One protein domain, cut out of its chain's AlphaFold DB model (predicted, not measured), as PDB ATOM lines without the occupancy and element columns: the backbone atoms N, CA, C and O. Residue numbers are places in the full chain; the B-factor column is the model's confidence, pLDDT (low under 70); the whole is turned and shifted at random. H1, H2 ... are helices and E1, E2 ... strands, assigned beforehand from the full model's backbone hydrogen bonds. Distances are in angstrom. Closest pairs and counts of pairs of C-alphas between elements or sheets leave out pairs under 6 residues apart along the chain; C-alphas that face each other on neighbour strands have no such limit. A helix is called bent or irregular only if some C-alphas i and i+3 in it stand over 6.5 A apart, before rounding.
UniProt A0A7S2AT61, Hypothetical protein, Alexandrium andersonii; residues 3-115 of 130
ATOM      1  N   ILE A   3      -8.016  28.472  29.414       85.81
ATOM      2  CA  ILE A   3      -7.656  29.018  30.724       85.81
ATOM      3  C   ILE A   3      -6.136  29.120  30.747       85.81
ATOM      4  O   ILE A   3      -5.458  28.118  30.542       85.81
ATOM      5  N   ALA A   4      -5.623  30.327  30.952       87.00
ATOM      6  CA  ALA A   4      -4.199  30.613  30.999       87.00
ATOM      7  C   ALA A   4      -3.847  31.127  32.398       87.00
ATOM      8  O   ALA A   4      -4.269  32.216  32.780       87.00
ATOM      9  N   ASP A   5      -3.110  30.325  33.164       86.69
ATOM     10  CA  ASP A   5      -2.579  30.716  34.470       86.69
ATOM     11  C   ASP A   5      -1.233  31.411  34.283       86.69
ATOM     12  O   ASP A   5      -0.257  30.789  33.870       86.69
ATOM     13  N   MET A   6      -1.202  32.714  34.554       85.88
ATOM     14  CA  MET A   6      -0.029  33.560  34.336       85.88
ATOM     15  C   MET A   6       0.764  33.789  35.628       85.88
ATOM     16  O   MET A   6       1.602  34.692  35.694       85.88
ATOM     17  N   THR A   7       0.511  32.987  36.663       84.25
ATOM     18  CA  THR A   7       1.244  33.056  37.930       84.25
ATOM     19  C   THR A   7       2.742  32.899  37.702       84.25
ATOM     20  O   THR A   7       3.196  31.974  37.035       84.25
ATOM     21  N   GLY A   8       3.527  33.823  38.259       74.81
ATOM     22  CA  GLY A   8       4.983  33.828  38.102       74.81
ATOM     23  C   GLY A   8       5.476  34.317  36.736       74.81
ATOM     24  O   GLY A   8       6.688  34.390  36.526       74.81
ATOM     25  N   LEU A   9       4.584  34.708  35.818       74.38
ATOM     26  CA  LEU A   9       4.990  35.267  34.535       74.38
ATOM     27  C   LEU A   9       5.644  36.641  34.724       74.38
ATOM     28  O   LEU A   9       4.998  37.629  35.086       74.38
ATOM     29  N   ASN A  10       6.926  36.733  34.377       68.12
ATOM     30  CA  ASN A  10       7.618  38.011  34.296       68.12
ATOM     31  C   ASN A  10       7.433  38.635  32.908       68.12
ATOM     32  O   ASN A  10       8.126  38.301  31.947       68.12
ATOM     33  N   VAL A  11       6.510  39.587  32.823       63.44
ATOM     34  CA  VAL A  11       6.141  40.283  31.583       63.44
ATOM     35  C   VAL A  11       7.325  40.993  30.923       63.44
ATOM     36  O   VAL A  11       7.413  41.008  29.700       63.44
ATOM     37  N   ARG A  12       8.281  41.522  31.700       58.75
ATOM     38  CA  ARG A  12       9.460  42.215  31.147       58.75
ATOM     39  C   ARG A  12      10.385  41.295  30.354       58.75
ATOM     40  O   ARG A  12      11.073  41.779  29.467       58.75
ATOM     41  N   LEU A  13      10.403  40.005  30.679       60.12
ATOM     42  CA  LEU A  13      11.244  39.012  30.009       60.12
ATOM     43  C   LEU A  13      10.525  38.307  28.852       60.12
ATOM     44  O   LEU A  13      11.177  37.643  28.059       60.12
ATOM     45  N   ASN A  14       9.197  38.441  28.759       57.94
ATOM     46  CA  ASN A  14       8.362  37.645  27.854       57.94
ATOM     47  C   ASN A  14       7.519  38.485  26.877       57.94
ATOM     48  O   ASN A  14       6.789  37.930  26.063       57.94
ATOM     49  N   MET A  15       7.590  39.817  26.946       58.56
ATOM     50  CA  MET A  15       6.924  40.691  25.981       58.56
ATOM     51  C   MET A  15       7.856  41.084  24.839       58.56
ATOM     52  O   MET A  15       8.504  42.131  24.881       58.56
ATOM     53  N   ASP A  16       7.831  40.293  23.776       62.62
ATOM     54  CA  ASP A  16       8.188  40.791  22.454       62.62
ATOM     55  C   ASP A  16       6.962  41.484  21.834       62.62
ATOM     56  O   ASP A  16       5.876  40.909  21.735       62.62
ATOM     57  N   ARG A  17       7.115  42.748  21.427       55.84
ATOM     58  CA  ARG A  17       6.045  43.515  20.766       55.84
ATOM     59  C   ARG A  17       5.620  42.880  19.441       55.84
ATOM     60  O   ARG A  17       4.461  43.036  19.061       55.84
ATOM     61  N   VAL A  18       6.530  42.175  18.766       63.66
ATOM     62  CA  VAL A  18       6.231  41.418  17.545       63.66
ATOM     63  C   VAL A  18       5.317  40.242  17.883       63.66
ATOM     64  O   VAL A  18       4.233  40.137  17.316       63.66
ATOM     65  N   ALA A  19       5.655  39.469  18.919       60.44
ATOM     66  CA  ALA A  19       4.822  38.361  19.385       60.44
ATOM     67  C   ALA A  19       3.414  38.808  19.823       60.44
ATOM     68  O   ALA A  19       2.441  38.100  19.585       60.44
ATOM     69  N   ILE A  20       3.269  39.998  20.421       59.03
ATOM     70  CA  ILE A  20       1.951  40.551  20.789       59.03
ATOM     71  C   ILE A  20       1.109  40.870  19.549       59.03
ATOM     72  O   ILE A  20      -0.097  40.614  19.541       59.03
ATOM     73  N   ARG A  21       1.726  41.433  18.504       62.03
ATOM     74  CA  ARG A  21       1.041  41.726  17.242       62.03
ATOM     75  C   ARG A  21       0.607  40.438  16.547       62.03
ATOM     76  O   ARG A  21      -0.560  40.323  16.191       62.03
ATOM     77  N   ASP A  22       1.497  39.454  16.465       65.06
ATOM     78  CA  ASP A  22       1.200  38.153  15.858       65.06
ATOM     79  C   ASP A  22       0.107  37.405  16.634       65.06
ATOM     80  O   ASP A  22      -0.775  36.772  16.046       65.06
ATOM     81  N   PHE A  23       0.104  37.528  17.965       62.59
ATOM     82  CA  PHE A  23      -0.960  37.010  18.820       62.59
ATOM     83  C   PHE A  23      -2.296  37.713  18.541       62.59
ATOM     84  O   PHE A  23      -3.321  37.049  18.392       62.59
ATOM     85  N   SER A  24      -2.300  39.044  18.409       61.22
ATOM     86  CA  SER A  24      -3.497  39.821  18.058       61.22
ATOM     87  C   SER A  24      -4.058  39.425  16.688       61.22
ATOM     88  O   SER A  24      -5.260  39.190  16.561       61.22
ATOM     89  N   ASP A  25      -3.193  39.285  15.683       61.72
ATOM     90  CA  ASP A  25      -3.585  38.911  14.322       61.72
ATOM     91  C   ASP A  25      -4.116  37.464  14.275       61.72
ATOM     92  O   ASP A  25      -5.142  37.193  13.643       61.72
ATOM     93  N   SER A  26      -3.509  36.548  15.038       58.06
ATOM     94  CA  SER A  26      -3.959  35.151  15.167       58.06
ATOM     95  C   SER A  26      -5.326  35.024  15.856       58.06
ATOM     96  O   SER A  26      -6.180  34.240  15.426       58.06
ATOM     97  N   PHE A  27      -5.576  35.816  16.905       57.91
ATOM     98  CA  PHE A  27      -6.879  35.861  17.581       57.91
ATOM     99  C   PHE A  27      -7.956  36.547  16.733       57.91
ATOM    100  O   PHE A  27      -9.122  36.150  16.799       57.91
ATOM    101  N   GLY A  28      -7.575  37.549  15.938       54.94
ATOM    102  CA  GLY A  28      -8.476  38.285  15.053       54.94
ATOM    103  C   GLY A  28      -8.957  37.481  13.843       54.94
ATOM    104  O   GLY A  28     -10.098  37.658  13.423       54.94
ATOM    105  N   THR A  29      -8.128  36.579  13.307       53.59
ATOM    106  CA  THR A  29      -8.390  35.924  12.010       53.59
ATOM    107  C   THR A  29      -8.801  34.453  12.112       53.59
ATOM    108  O   THR A  29      -9.752  34.048  11.450       53.59
ATOM    109  N   VAL A  30      -8.140  33.639  12.949       50.88
ATOM    110  CA  VAL A  30      -8.312  32.166  12.929       50.88
ATOM    111  C   VAL A  30      -9.197  31.650  14.069       50.88
ATOM    112  O   VAL A  30      -9.913  30.657  13.914       50.88
ATOM    113  N   PHE A  31      -9.202  32.330  15.218       51.34
ATOM    114  CA  PHE A  31      -9.855  31.826  16.435       51.34
ATOM    115  C   PHE A  31     -11.074  32.629  16.900       51.34
ATOM    116  O   PHE A  31     -11.762  32.201  17.835       51.34
ATOM    117  N   ALA A  32     -11.394  33.734  16.221       53.06
ATOM    118  CA  ALA A  32     -12.503  34.615  16.577       53.06
ATOM    119  C   ALA A  32     -13.855  33.882  16.649       53.06
ATOM    120  O   ALA A  32     -14.659  34.202  17.522       53.06
ATOM    121  N   ASP A  33     -14.091  32.857  15.821       56.41
ATOM    122  CA  ASP A  33     -15.325  32.056  15.852       56.41
ATOM    123  C   ASP A  33     -15.248  30.795  16.725       56.41
ATOM    124  O   ASP A  33     -16.268  30.366  17.263       56.41
ATOM    125  N   ARG A  34     -14.055  30.219  16.931       62.25
ATOM    126  CA  ARG A  34     -13.882  28.937  17.647       62.25
ATOM    127  C   ARG A  34     -13.685  29.086  19.155       62.25
ATOM    128  O   ARG A  34     -13.951  28.152  19.911       62.25
ATOM    129  N   LEU A  35     -13.221  30.245  19.618       65.56
ATOM    130  CA  LEU A  35     -13.063  30.503  21.047       65.56
ATOM    131  C   LEU A  35     -14.415  30.834  21.673       65.56
ATOM    132  O   LEU A  35     -15.047  31.824  21.316       65.56
ATOM    133  N   ASN A  36     -14.856  30.003  22.613       74.50
ATOM    134  CA  ASN A  36     -16.101  30.227  23.352       74.50
ATOM    135  C   ASN A  36     -15.871  31.162  24.557       74.50
ATOM    136  O   ASN A  36     -16.643  32.077  24.812       74.50
ATOM    137  N   PHE A  37     -14.757  30.961  25.270       82.06
ATOM    138  CA  PHE A  37     -14.379  31.724  26.460       82.06
ATOM    139  C   PHE A  37     -12.883  31.549  26.743       82.06
ATOM    140  O   PHE A  37     -12.369  30.429  26.625       82.06
ATOM    141  N   VAL A  38     -12.214  32.642  27.105       85.62
ATOM    142  CA  VAL A  38     -10.802  32.736  27.481       85.62
ATOM    143  C   VAL A  38     -10.720  33.371  28.867       85.62
ATOM    144  O   VAL A  38     -11.205  34.483  29.071       85.62
ATOM    145  N   LEU A  39     -10.102  32.674  29.813       87.94
ATOM    146  CA  LEU A  39      -9.870  33.145  31.172       87.94
ATOM    147  C   LEU A  39      -8.369  33.286  31.404       87.94
ATOM    148  O   LEU A  39      -7.642  32.301  31.317       87.94
ATOM    149  N   ILE A  40      -7.916  34.498  31.695       88.38
ATOM    150  CA  ILE A  40      -6.519  34.794  32.004       88.38
ATOM    151  C   ILE A  40      -6.422  35.045  33.510       88.38
ATOM    152  O   ILE A  40      -7.066  35.958  34.032       88.38
ATOM    153  N   VAL A  41      -5.651  34.208  34.202       90.31
ATOM    154  CA  VAL A  41      -5.572  34.155  35.667       90.31
ATOM    155  C   VAL A  41      -4.263  34.769  36.152       90.31
ATOM    156  O   VAL A  41      -3.210  34.493  35.584       90.31
ATOM    157  N   ASP A  42      -4.339  35.606  37.191       88.31
ATOM    158  CA  ASP A  42      -3.195  36.224  37.883       88.31
ATOM    159  C   ASP A  42      -2.204  36.951  36.952       88.31
ATOM    160  O   ASP A  42      -0.993  36.989  37.170       88.31
ATOM    161  N   PHE A  43      -2.723  37.575  35.891       82.88
ATOM    162  CA  PHE A  43      -1.896  38.350  34.973       82.88
ATOM    163  C   PHE A  43      -1.441  39.661  35.605       82.88
ATOM    164  O   PHE A  43      -2.239  40.363  36.231       82.88
ATOM    165  N   SER A  44      -0.170  40.026  35.403       78.00
ATOM    166  CA  SER A  44       0.384  41.229  36.030       78.00
ATOM    167  C   SER A  44      -0.392  42.494  35.640       78.00
ATOM    168  O   SER A  44      -0.859  42.641  34.507       78.00
ATOM    169  N   PHE A  45      -0.475  43.449  36.569       73.62
ATOM    170  CA  PHE A  45      -1.179  44.722  36.375       73.62
ATOM    171  C   PHE A  45      -0.715  45.491  35.123       73.62
ATOM    172  O   PHE A  45      -1.519  46.083  34.401       73.62
ATOM    173  N   VAL A  46       0.585  45.424  34.815       68.62
ATOM    174  CA  VAL A  46       1.170  46.045  33.616       68.62
ATOM    175  C   VAL A  46       0.578  45.438  32.345       68.62
ATOM    176  O   VAL A  46       0.242  46.156  31.407       68.62
ATOM    177  N   ALA A  47       0.398  44.123  32.316       68.12
ATOM    178  CA  ALA A  47      -0.130  43.457  31.139       68.12
ATOM    179  C   ALA A  47      -1.656  43.567  31.014       68.12
ATOM    180  O   ALA A  47      -2.161  43.633  29.897       68.12
ATOM    181  N   GLN A  48      -2.385  43.719  32.124       73.88
ATOM    182  CA  GLN A  48      -3.797  44.133  32.084       73.88
ATOM    183  C   GLN A  48      -3.954  45.553  31.510       73.88
ATOM    184  O   GLN A  48      -4.854  45.821  30.713       73.88
ATOM    185  N   THR A  49      -3.032  46.458  31.854       72.19
ATOM    186  CA  THR A  49      -2.990  47.810  31.276       72.19
ATOM    187  C   THR A  49      -2.732  47.754  29.770       72.19
ATOM    188  O   THR A  49      -3.445  48.386  28.994       72.19
ATOM    189  N   LEU A  50      -1.761  46.953  29.330       68.75
ATOM    190  CA  LEU A  50      -1.476  46.770  27.905       68.75
ATOM    191  C   LEU A  50      -2.643  46.133  27.154       68.75
ATOM    192  O   LEU A  50      -2.981  46.581  26.062       68.75
ATOM    193  N   TRP A  51      -3.312  45.151  27.757       73.62
ATOM    194  CA  TRP A  51      -4.533  44.587  27.196       73.62
ATOM    195  C   TRP A  51      -5.603  45.656  26.965       73.62
ATOM    196  O   TRP A  51      -6.220  45.698  25.902       73.62
ATOM    197  N   SER A  52      -5.776  46.564  27.925       73.94
ATOM    198  CA  SER A  52      -6.730  47.675  27.824       73.94
ATOM    199  C   SER A  52      -6.395  48.625  26.665       73.94
ATOM    200  O   SER A  52      -7.301  49.189  26.057       73.94
ATOM    201  N   LEU A  53      -5.112  48.758  26.306       72.56
ATOM    202  CA  LEU A  53      -4.665  49.513  25.128       72.56
ATOM    203  C   LEU A  53      -4.895  48.760  23.812       72.56
ATOM    204  O   LEU A  53      -5.126  49.390  22.784       72.56
ATOM    205  N   CYS A  54      -4.845  47.426  23.827       67.69
ATOM    206  CA  CYS A  54      -5.130  46.589  22.657       67.69
ATOM    207  C   CYS A  54      -6.638  46.413  22.407       67.69
ATOM    208  O   CYS A  54      -7.062  46.212  21.270       67.69
ATOM    209  N   GLN A  55      -7.455  46.512  23.456       74.31
ATOM    210  CA  GLN A  55      -8.899  46.286  23.420       74.31
ATOM    211  C   GLN A  55      -9.649  47.102  22.339       74.31
ATOM    212  O   GLN A  55     -10.532  46.525  21.703       74.31
ATOM    213  N   PRO A  56      -9.343  48.388  22.063       77.00
ATOM    214  CA  PRO A  56     -10.011  49.165  21.013       77.00
ATOM    215  C   PRO A  56      -9.839  48.605  19.595       77.00
ATOM    216  O   PRO A  56     -10.669  48.877  18.736       77.00
ATOM    217  N   PHE A  57      -8.796  47.808  19.350       73.56
ATOM    218  CA  PHE A  57      -8.515  47.213  18.040       73.56
ATOM    219  C   PHE A  57      -9.230  45.869  17.827       73.56
ATOM    220  O   PHE A  57      -9.069  45.238  16.784       73.56
ATOM    221  N   MET A  58     -10.026  45.418  18.800       71.25
ATOM    222  CA  MET A  58     -10.720  44.133  18.759       71.25
ATOM    223  C   MET A  58     -12.231  44.296  18.613       71.25
ATOM    224  O   MET A  58     -12.846  45.190  19.194       71.25
ATOM    225  N   SER A  59     -12.859  43.355  17.902       76.62
ATOM    226  CA  SER A  59     -14.321  43.288  17.808       76.62
ATOM    227  C   SER A  59     -14.968  43.097  19.190       76.62
ATOM    228  O   SER A  59     -14.408  42.437  20.069       76.62
ATOM    229  N   GLU A  60     -16.184  43.612  19.398       78.56
ATOM    230  CA  GLU A  60     -16.973  43.371  20.625       78.56
ATOM    231  C   GLU A  60     -17.120  41.887  20.966       78.56
ATOM    232  O   GLU A  60     -17.050  41.485  22.132       78.56
ATOM    233  N   ARG A  61     -17.245  41.053  19.933       76.25
ATOM    234  CA  ARG A  61     -17.344  39.606  20.077       76.25
ATOM    235  C   ARG A  61     -16.055  38.983  20.611       76.25
ATOM    236  O   ARG A  61     -16.132  38.050  21.398       76.25
ATOM    237  N   THR A  62     -14.884  39.491  20.231       74.25
ATOM    238  CA  THR A  62     -13.595  39.039  20.783       74.25
ATOM    239  C   THR A  62     -13.405  39.547  22.212       74.25
ATOM    240  O   THR A  62     -13.006  38.781  23.088       74.25
ATOM    241  N   ARG A  63     -13.765  40.810  22.481       78.62
ATOM    242  CA  ARG A  63     -13.643  41.426  23.814       78.62
ATOM    243  C   ARG A  63     -14.467  40.701  24.875       78.62
ATOM    244  O   ARG A  63     -13.963  40.419  25.952       78.62
ATOM    245  N   SER A  64     -15.712  40.351  24.555       81.31
ATOM    246  CA  SER A  64     -16.623  39.654  25.479       81.31
ATOM    247  C   SER A  64     -16.200  38.218  25.817       81.31
ATOM    248  O   SER A  64     -16.670  37.653  26.806       81.31
ATOM    249  N   LYS A  65     -15.299  37.623  25.028       82.69
ATOM    250  CA  LYS A  65     -14.797  36.261  25.252       82.69
ATOM    251  C   LYS A  65     -13.646  36.200  26.241       82.69
ATOM    252  O   LYS A  65     -13.395  35.115  26.760       82.69
ATOM    253  N   ILE A  66     -12.950  37.308  26.482       84.12
ATOM    254  CA  ILE A  66     -11.712  37.342  27.261       84.12
ATOM    255  C   ILE A  66     -12.000  37.958  28.624       84.12
ATOM    256  O   ILE A  66     -12.520  39.068  28.721       84.12
ATOM    257  N   ARG A  67     -11.662  37.233  29.689       86.50
ATOM    258  CA  ARG A  67     -11.845  37.681  31.069       86.50
ATOM    259  C   ARG A  67     -10.542  37.550  31.837       86.50
ATOM    260  O   ARG A  67      -9.915  36.496  31.809       86.50
ATOM    261  N   PHE A  68     -10.178  38.611  32.543       88.31
ATOM    262  CA  PHE A  68      -9.075  38.615  33.497       88.31
ATOM    263  C   PHE A  68      -9.646  38.375  34.888       88.31
ATOM    264  O   PHE A  68     -10.715  38.897  35.210       88.31
ATOM    265  N   ALA A  69      -8.971  37.551  35.676       90.56
ATOM    266  CA  ALA A  69      -9.415  37.187  37.012       90.56
ATOM    267  C   ALA A  69      -8.217  36.881  37.910       90.56
ATOM    268  O   ALA A  69      -7.179  36.414  37.444       90.56
ATOM    269  N   SER A  70      -8.385  37.099  39.208       91.75
ATOM    270  CA  SER A  70      -7.548  36.440  40.211       91.75
ATOM    271  C   SER A  70      -7.829  34.936  40.245       91.75
ATOM    272  O   SER A  70      -8.889  34.486  39.802       91.75
ATOM    273  N   GLU A  71      -6.929  34.143  40.820       94.19
ATOM    274  CA  GLU A  71      -7.161  32.708  41.033       94.19
ATOM    275  C   GLU A  71      -8.488  32.415  41.756       94.19
ATOM    276  O   GLU A  71      -9.272  31.571  41.309       94.19
ATOM    277  N   LYS A  72      -8.806  33.181  42.804       93.94
ATOM    278  CA  LYS A  72     -10.034  33.002  43.589       93.94
ATOM    279  C   LYS A  72     -11.284  33.209  42.734       93.94
ATOM    280  O   LYS A  72     -12.231  32.423  42.794       93.94
ATOM    281  N   GLU A  73     -11.286  34.264  41.926       93.94
ATOM    282  CA  GLU A  73     -12.364  34.550  40.979       93.94
ATOM    283  C   GLU A  73     -12.415  33.501  39.868       93.94
ATOM    284  O   GLU A  73     -13.497  33.056  39.489       93.94
ATOM    285  N   ALA A  74     -11.259  33.053  39.378       93.25
ATOM    286  CA  ALA A  74     -11.166  32.019  38.361       93.25
ATOM    287  C   ALA A  74     -11.796  30.706  38.836       93.25
ATOM    288  O   ALA A  74     -12.538  30.083  38.073       93.25
ATOM    289  N   ARG A  75     -11.592  30.310  40.102       94.56
ATOM    290  CA  ARG A  75     -12.263  29.133  40.675       94.56
ATOM    291  C   ARG A  75     -13.777  29.276  40.699       94.56
ATOM    292  O   ARG A  75     -14.469  28.321  40.345       94.56
ATOM    293  N   ALA A  76     -14.283  30.445  41.092       94.81
ATOM    294  CA  ALA A  76     -15.717  30.722  41.100       94.81
ATOM    295  C   ALA A  76     -16.303  30.645  39.679       94.81
ATOM    296  O   ALA A  76     -17.259  29.911  39.444       94.81
ATOM    297  N   ILE A  77     -15.650  31.293  38.710       91.31
ATOM    298  CA  ILE A  77     -16.060  31.285  37.300       91.31
ATOM    299  C   ILE A  77     -16.050  29.865  36.723       91.31
ATOM    300  O   ILE A  77     -16.964  29.492  35.987       91.31
ATOM    301  N   CYS A  78     -15.027  29.064  37.036       90.62
ATOM    302  CA  CYS A  78     -14.958  27.678  36.583       90.62
ATOM    303  C   CYS A  78     -16.117  26.859  37.151       90.62
ATOM    304  O   CYS A  78     -16.780  26.165  36.388       90.62
ATOM    305  N   ARG A  79     -16.415  27.003  38.449       93.19
ATOM    306  CA  ARG A  79     -17.525  26.301  39.108       93.19
ATOM    307  C   ARG A  79     -18.885  26.633  38.494       93.19
ATOM    308  O   ARG A  79     -19.732  25.757  38.390       93.19
ATOM    309  N   GLU A  80     -19.092  27.881  38.083       92.81
ATOM    310  CA  GLU A  80     -20.336  28.317  37.436       92.81
ATOM    311  C   GLU A  80     -20.491  27.787  36.003       92.81
ATOM    312  O   GLU A  80     -21.610  27.636  35.519       92.81
ATOM    313  N   ARG A  81     -19.379  27.551  35.293       87.88
ATOM    314  CA  ARG A  81     -19.384  27.331  33.835       87.88
ATOM    315  C   ARG A  81     -18.976  25.934  33.391       87.88
ATOM    316  O   ARG A  81     -19.219  25.583  32.238       87.88
ATOM    317  N   LEU A  82     -18.304  25.167  34.241       86.94
ATOM    318  CA  LEU A  82     -17.700  23.886  33.891       86.94
ATOM    319  C   LEU A  82     -18.256  22.774  34.777       86.94
ATOM    320  O   LEU A  82     -18.636  22.990  35.924       86.94
ATOM    321  N   ALA A  83     -18.253  21.551  34.249       88.50
ATOM    322  CA  ALA A  83     -18.566  20.373  35.046       88.50
ATOM    323  C   ALA A  83     -17.546  20.196  36.186       88.50
ATOM    324  O   ALA A  83     -16.365  20.521  36.033       88.50
ATOM    325  N   GLN A  84     -17.993  19.627  37.305       89.19
ATOM    326  CA  GLN A  84     -17.177  19.437  38.508       89.19
ATOM    327  C   GLN A  84     -15.830  18.718  38.247       89.19
ATOM    328  O   GLN A  84     -14.807  19.254  38.671       89.19
ATOM    329  N   PRO A  85     -15.754  17.617  37.467       88.31
ATOM    330  CA  PRO A  85     -14.469  16.962  37.179       88.31
ATOM    331  C   PRO A  85     -13.492  17.851  36.393       88.31
ATOM    332  O   PRO A  85     -12.274  17.751  36.533       88.31
ATOM    333  N   THR A  86     -14.017  18.744  35.551       86.44
ATOM    334  CA  THR A  86     -13.202  19.721  34.820       86.44
ATOM    335  C   THR A  86     -12.697  20.807  35.761       86.44
ATOM    336  O   THR A  86     -11.540  21.204  35.656       86.44
ATOM    337  N   CYS A  87     -13.534  21.265  36.699       88.81
ATOM    338  CA  CYS A  87     -13.118  22.215  37.728       88.81
ATOM    339  C   CYS A  87     -11.961  21.662  38.556       88.81
ATOM    340  O   CYS A  87     -10.970  22.357  38.732       88.81
ATOM    341  N   GLU A  88     -12.049  20.408  38.995       89.38
ATOM    342  CA  GLU A  88     -11.002  19.750  39.785       89.38
ATOM    343  C   GLU A  88      -9.666  19.677  39.040       89.38
ATOM    344  O   GLU A  88      -8.626  19.960  39.625       89.38
ATOM    345  N   ARG A  89      -9.689  19.392  37.732       87.25
ATOM    346  CA  ARG A  89      -8.484  19.418  36.884       87.25
ATOM    347  C   ARG A  89      -7.882  20.815  36.735       87.25
ATOM    348  O   ARG A  89      -6.665  20.969  36.730       87.25
ATOM    349  N   VAL A  90      -8.722  21.837  36.590       89.31
ATOM    350  CA  VAL A  90      -8.256  23.231  36.520       89.31
ATOM    351  C   VAL A  90      -7.656  23.654  37.859       89.31
ATOM    352  O   VAL A  90      -6.587  24.254  37.907       89.31
ATOM    353  N   TRP A  91      -8.321  23.300  38.954       92.44
ATOM    354  CA  TRP A  91      -7.868  23.572  40.310       92.44
ATOM    355  C   TRP A  91      -6.547  22.877  40.622       92.44
ATOM    356  O   TRP A  91      -5.652  23.542  41.130       92.44
ATOM    357  N   SER A  92      -6.364  21.613  40.224       91.62
ATOM    358  CA  SER A  92      -5.087  20.921  40.426       91.62
ATOM    359  C   SER A  92      -3.926  21.614  39.708       91.62
ATOM    360  O   SER A  92      -2.822  21.667  40.244       91.62
ATOM    361  N   ALA A  93      -4.180  22.181  38.523       90.44
ATOM    362  CA  ALA A  93      -3.178  22.965  37.805       90.44
ATOM    363  C   ALA A  93      -2.844  24.271  38.546       90.44
ATOM    364  O   ALA A  93      -1.675  24.635  38.654       90.44
ATOM    365  N   PHE A  94      -3.845  24.956  39.110       92.31
ATOM    366  CA  PHE A  94      -3.604  26.145  39.930       92.31
ATOM    367  C   PHE A  94      -2.805  25.829  41.194       92.31
ATOM    368  O   PHE A  94      -1.898  26.589  41.544       92.31
ATOM    369  N   ASP A  95      -3.138  24.717  41.851       93.75
ATOM    370  CA  ASP A  95      -2.517  24.282  43.096       93.75
ATOM    371  C   ASP A  95      -1.028  23.985  42.882       93.75
ATOM    372  O   ASP A  95      -0.188  24.573  43.559       93.75
ATOM    373  N   ILE A  96      -0.670  23.170  41.880       91.12
ATOM    374  CA  ILE A  96       0.741  22.825  41.639       91.12
ATOM    375  C   ILE A  96       1.579  24.027  41.177       91.12
ATOM    376  O   ILE A  96       2.752  24.135  41.523       91.12
ATOM    377  N   ASN A  97       0.991  24.967  40.430       87.81
ATOM    378  CA  ASN A  97       1.701  26.170  39.985       87.81
ATOM    379  C   ASN A  97       2.050  27.111  41.147       87.81
ATOM    380  O   ASN A  97       3.002  27.888  41.047       87.81
ATOM    381  N   ARG A  98       1.278  27.050  42.238       91.25
ATOM    382  CA  ARG A  98       1.448  27.876  43.443       91.25
ATOM    383  C   ARG A  98       2.130  27.127  44.586       91.25
ATOM    384  O   ARG A  98       2.517  27.761  45.565       91.25
ATOM    385  N   ASP A  99       2.315  25.817  44.458       91.38
ATOM    386  CA  ASP A  99       3.047  25.013  45.426       91.38
ATOM    387  C   ASP A  99       4.547  25.334  45.366       91.38
ATOM    388  O   ASP A  99       5.235  25.027  44.386       91.38
ATOM    389  N   THR A 100       5.065  25.955  46.424       88.56
ATOM    390  CA  THR A 100       6.484  26.308  46.554       88.56
ATOM    391  C   THR A 100       7.384  25.103  46.806       88.56
ATOM    392  O   THR A 100       8.590  25.216  46.596       88.56
ATOM    393  N   ALA A 101       6.825  23.964  47.224       92.88
ATOM    394  CA  ALA A 101       7.560  22.717  47.385       92.88
ATOM    395  C   ALA A 101       7.691  21.938  46.068       92.88
ATOM    396  O   ALA A 101       8.569  21.083  45.956       92.88
ATOM    397  N   SER A 102       6.858  22.245  45.068       88.56
ATOM    398  CA  SER A 102       6.908  21.568  43.774       88.56
ATOM    399  C   SER A 102       8.123  21.984  42.944       88.56
ATOM    400  O   SER A 102       8.478  23.161  42.814       88.56
ATOM    401  N   THR A 103       8.751  20.993  42.328       89.00
ATOM    402  CA  THR A 103       9.864  21.162  41.397       89.00
ATOM    403  C   THR A 103       9.370  21.491  39.986       89.00
ATOM    404  O   THR A 103       8.231  21.209  39.606       89.00
ATOM    405  N   VAL A 104      10.257  22.045  39.153       85.94
ATOM    406  CA  VAL A 104       9.962  22.313  37.732       85.94
ATOM    407  C   VAL A 104       9.550  21.031  37.000       85.94
ATOM    408  O   VAL A 104       8.556  21.028  36.278       85.94
ATOM    409  N   ALA A 105      10.252  19.922  37.248       83.81
ATOM    410  CA  ALA A 105       9.957  18.633  36.627       83.81
ATOM    411  C   ALA A 105       8.564  18.097  37.006       83.81
ATOM    412  O   ALA A 105       7.868  17.527  36.165       83.81
ATOM    413  N   GLU A 106       8.119  18.303  38.249       85.75
ATOM    414  CA  GLU A 106       6.776  17.908  38.693       85.75
ATOM    415  C   GLU A 106       5.684  18.742  38.024       85.75
ATOM    416  O   GLU A 106       4.670  18.184  37.592       85.75
ATOM    417  N   ARG A 107       5.910  20.052  37.875       84.75
ATOM    418  CA  ARG A 107       5.000  20.952  37.150       84.75
ATOM    419  C   ARG A 107       4.900  20.573  35.676       84.75
ATOM    420  O   ARG A 107       3.792  20.461  35.155       84.75
ATOM    421  N   GLU A 108       6.023  20.283  35.020       83.81
ATOM    422  CA  GLU A 108       6.041  19.796  33.634       83.81
ATOM    423  C   GLU A 108       5.321  18.451  33.481       83.81
ATOM    424  O   GLU A 108       4.515  18.266  32.566       83.81
ATOM    425  N   ALA A 109       5.581  17.502  34.383       84.06
ATOM    426  CA  ALA A 109       4.925  16.200  34.370       84.06
ATOM    427  C   ALA A 109       3.415  16.324  34.615       84.06
ATOM    428  O   ALA A 109       2.624  15.604  34.001       84.06
ATOM    429  N   HIS A 110       2.989  17.237  35.494       85.94
ATOM    430  CA  HIS A 110       1.576  17.544  35.685       85.94
ATOM    431  C   HIS A 110       0.961  18.131  34.416       85.94
ATOM    432  O   HIS A 110      -0.017  17.568  33.929       85.94
ATOM    433  N   ALA A 111       1.583  19.158  33.829       81.06
ATOM    434  CA  ALA A 111       1.109  19.796  32.604       81.06
ATOM    435  C   ALA A 111       0.931  18.794  31.451       81.06
ATOM    436  O   ALA A 111      -0.102  18.802  30.787       81.06
ATOM    437  N   LYS A 112       1.883  17.866  31.267       80.69
ATOM    438  CA  LYS A 112       1.784  16.788  30.266       80.69
ATOM    439  C   LYS A 112       0.598  15.852  30.519       80.69
ATOM    440  O   LYS A 112      -0.058  15.436  29.575       80.69
ATOM    441  N   ARG A 113       0.290  15.533  31.780       79.44
ATOM    442  CA  ARG A 113      -0.847  14.658  32.144       79.44
ATOM    443  C   ARG A 113      -2.202  15.354  32.054       79.44
ATOM    444  O   ARG A 113      -3.216  14.685  31.876       79.44
ATOM    445  N   THR A 114      -2.233  16.673  32.222       72.06
ATOM    446  CA  THR A 114      -3.458  17.484  32.162       72.06
ATOM    447  C   THR A 114      -3.670  18.158  30.807       72.06
ATOM    448  O   THR A 114      -4.697  18.806  30.610       72.06
ATOM    449  N   SER A 115      -2.733  17.988  29.868       65.25
ATOM    450  CA  SER A 115      -2.875  18.333  28.452       65.25
ATOM    451  C   SER A 115      -4.010  17.503  27.847       65.25
ATOM    452  O   SER A 115      -3.879  16.300  27.644       65.25
TER     453      SER A 115
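AT A GLANCE: This is residues 3 to 115 of the 130 residues of the protein "Hypothetical protein" of Alexandrium andersonii (UniProt A0A7S2AT61). A small wall of three short parallel strands, E1, E2 and E3, stands between two unlike groups of helices. On one side H5, H6 and H7 run back and forth side by side in a row, with H5 packed on one face of the sheet; on the other side H1, H2, H3 and H4 form a loose, open frame in which no helix clearly touches another. The printed part has 113 residues, with seven named helices and three named strands in the order E1 H1 H2 E2 H3 H4 E3 H5 H6 H7, and its class is mostly helix. The sheet's order is E1 E2 E3; the whole is compact, with a radius of gyration of the C-alphas of 15.1 A and spans of 40 by 33 by 23 A.

IN THESE COORDINATES: E1 is residues 3 to 5, from C-alpha 3 at (-7.656, 29.018, 30.724). H1 is residues 11 to 14, and H2, residues 17 to 29, is 18.5 A long. E2, residues 38 to 41, begins at (-10.802, 32.736, 27.481). H3, residues 45 to 57, is 19.9 A long and only just irregular: C-alphas 53 and 56 are 6.8 A apart. H4 is residues 60 to 63, E3 residues 66 to 69, and H5 residues 71 to 81, 15.2 A long. H6, residues 84 to 98, spans 21.0 A. H7, residues 104 to 114, spans 15.3 A and ends at (-3.458, 17.484, 32.162).

HOW THE PARTS SIT: E1 and E2 are parallel at 17 degrees, with N 4 and O 39 2.8 A apart, within hydrogen-bond range. E2 and E3 are parallel at 22 degrees, with N 40 and O 67 at 2.8 A. Two strand-helix-strand units, parallel neighbour strands with helices between them in the chain, have right-handed crossovers: E1, H1 H2, E2 and E2, H3 H4, E3. H5 is on the sheet at a height of 9.6 A, the one helix of a two-layer arrangement, and runs along the strands, at 5 degrees to E2 on the local plane. H6 only grazes the sheet with residues 90 to 97. H5 and H6 touch as a helical hairpin, a shallow tilt of 13 degrees, opposite ways; their closest C-alphas, of Cys 78 and Cys 87, are 5.9 A apart. H6 and H7 form another, also at 13 degrees and opposite ways, with the C-alphas of Ile 96 and Arg 107 closest at 6.5 A. H2 and H3 are near each other, with 7 pairs of C-alphas within 10 A. H1 and H3 are close but not clearly touching, the C-alphas of Val 11 and Ala 47 being closest at 7.0 A; so are H3 and H4, at 6.8 A between the C-alphas of Gln 55 and Arg 63. In H2, H5, H6 and H7 every O i to N i+4 pair is within hydrogen-bond range, in H3 7 of 9; H1 and H4 are too short for such a pair.

THE WHOLE: The two C-alphas farthest apart, of Ser 59 and Ala 101, are 42.2 A from each other. The printed part has no cut and no long link. Residues 100 to 105, of which 104 and 105 belong to H7, stand free. The mean pLDDT of the printed part is 78.3, and 31 residues are under 70, among them residues 10 to 35.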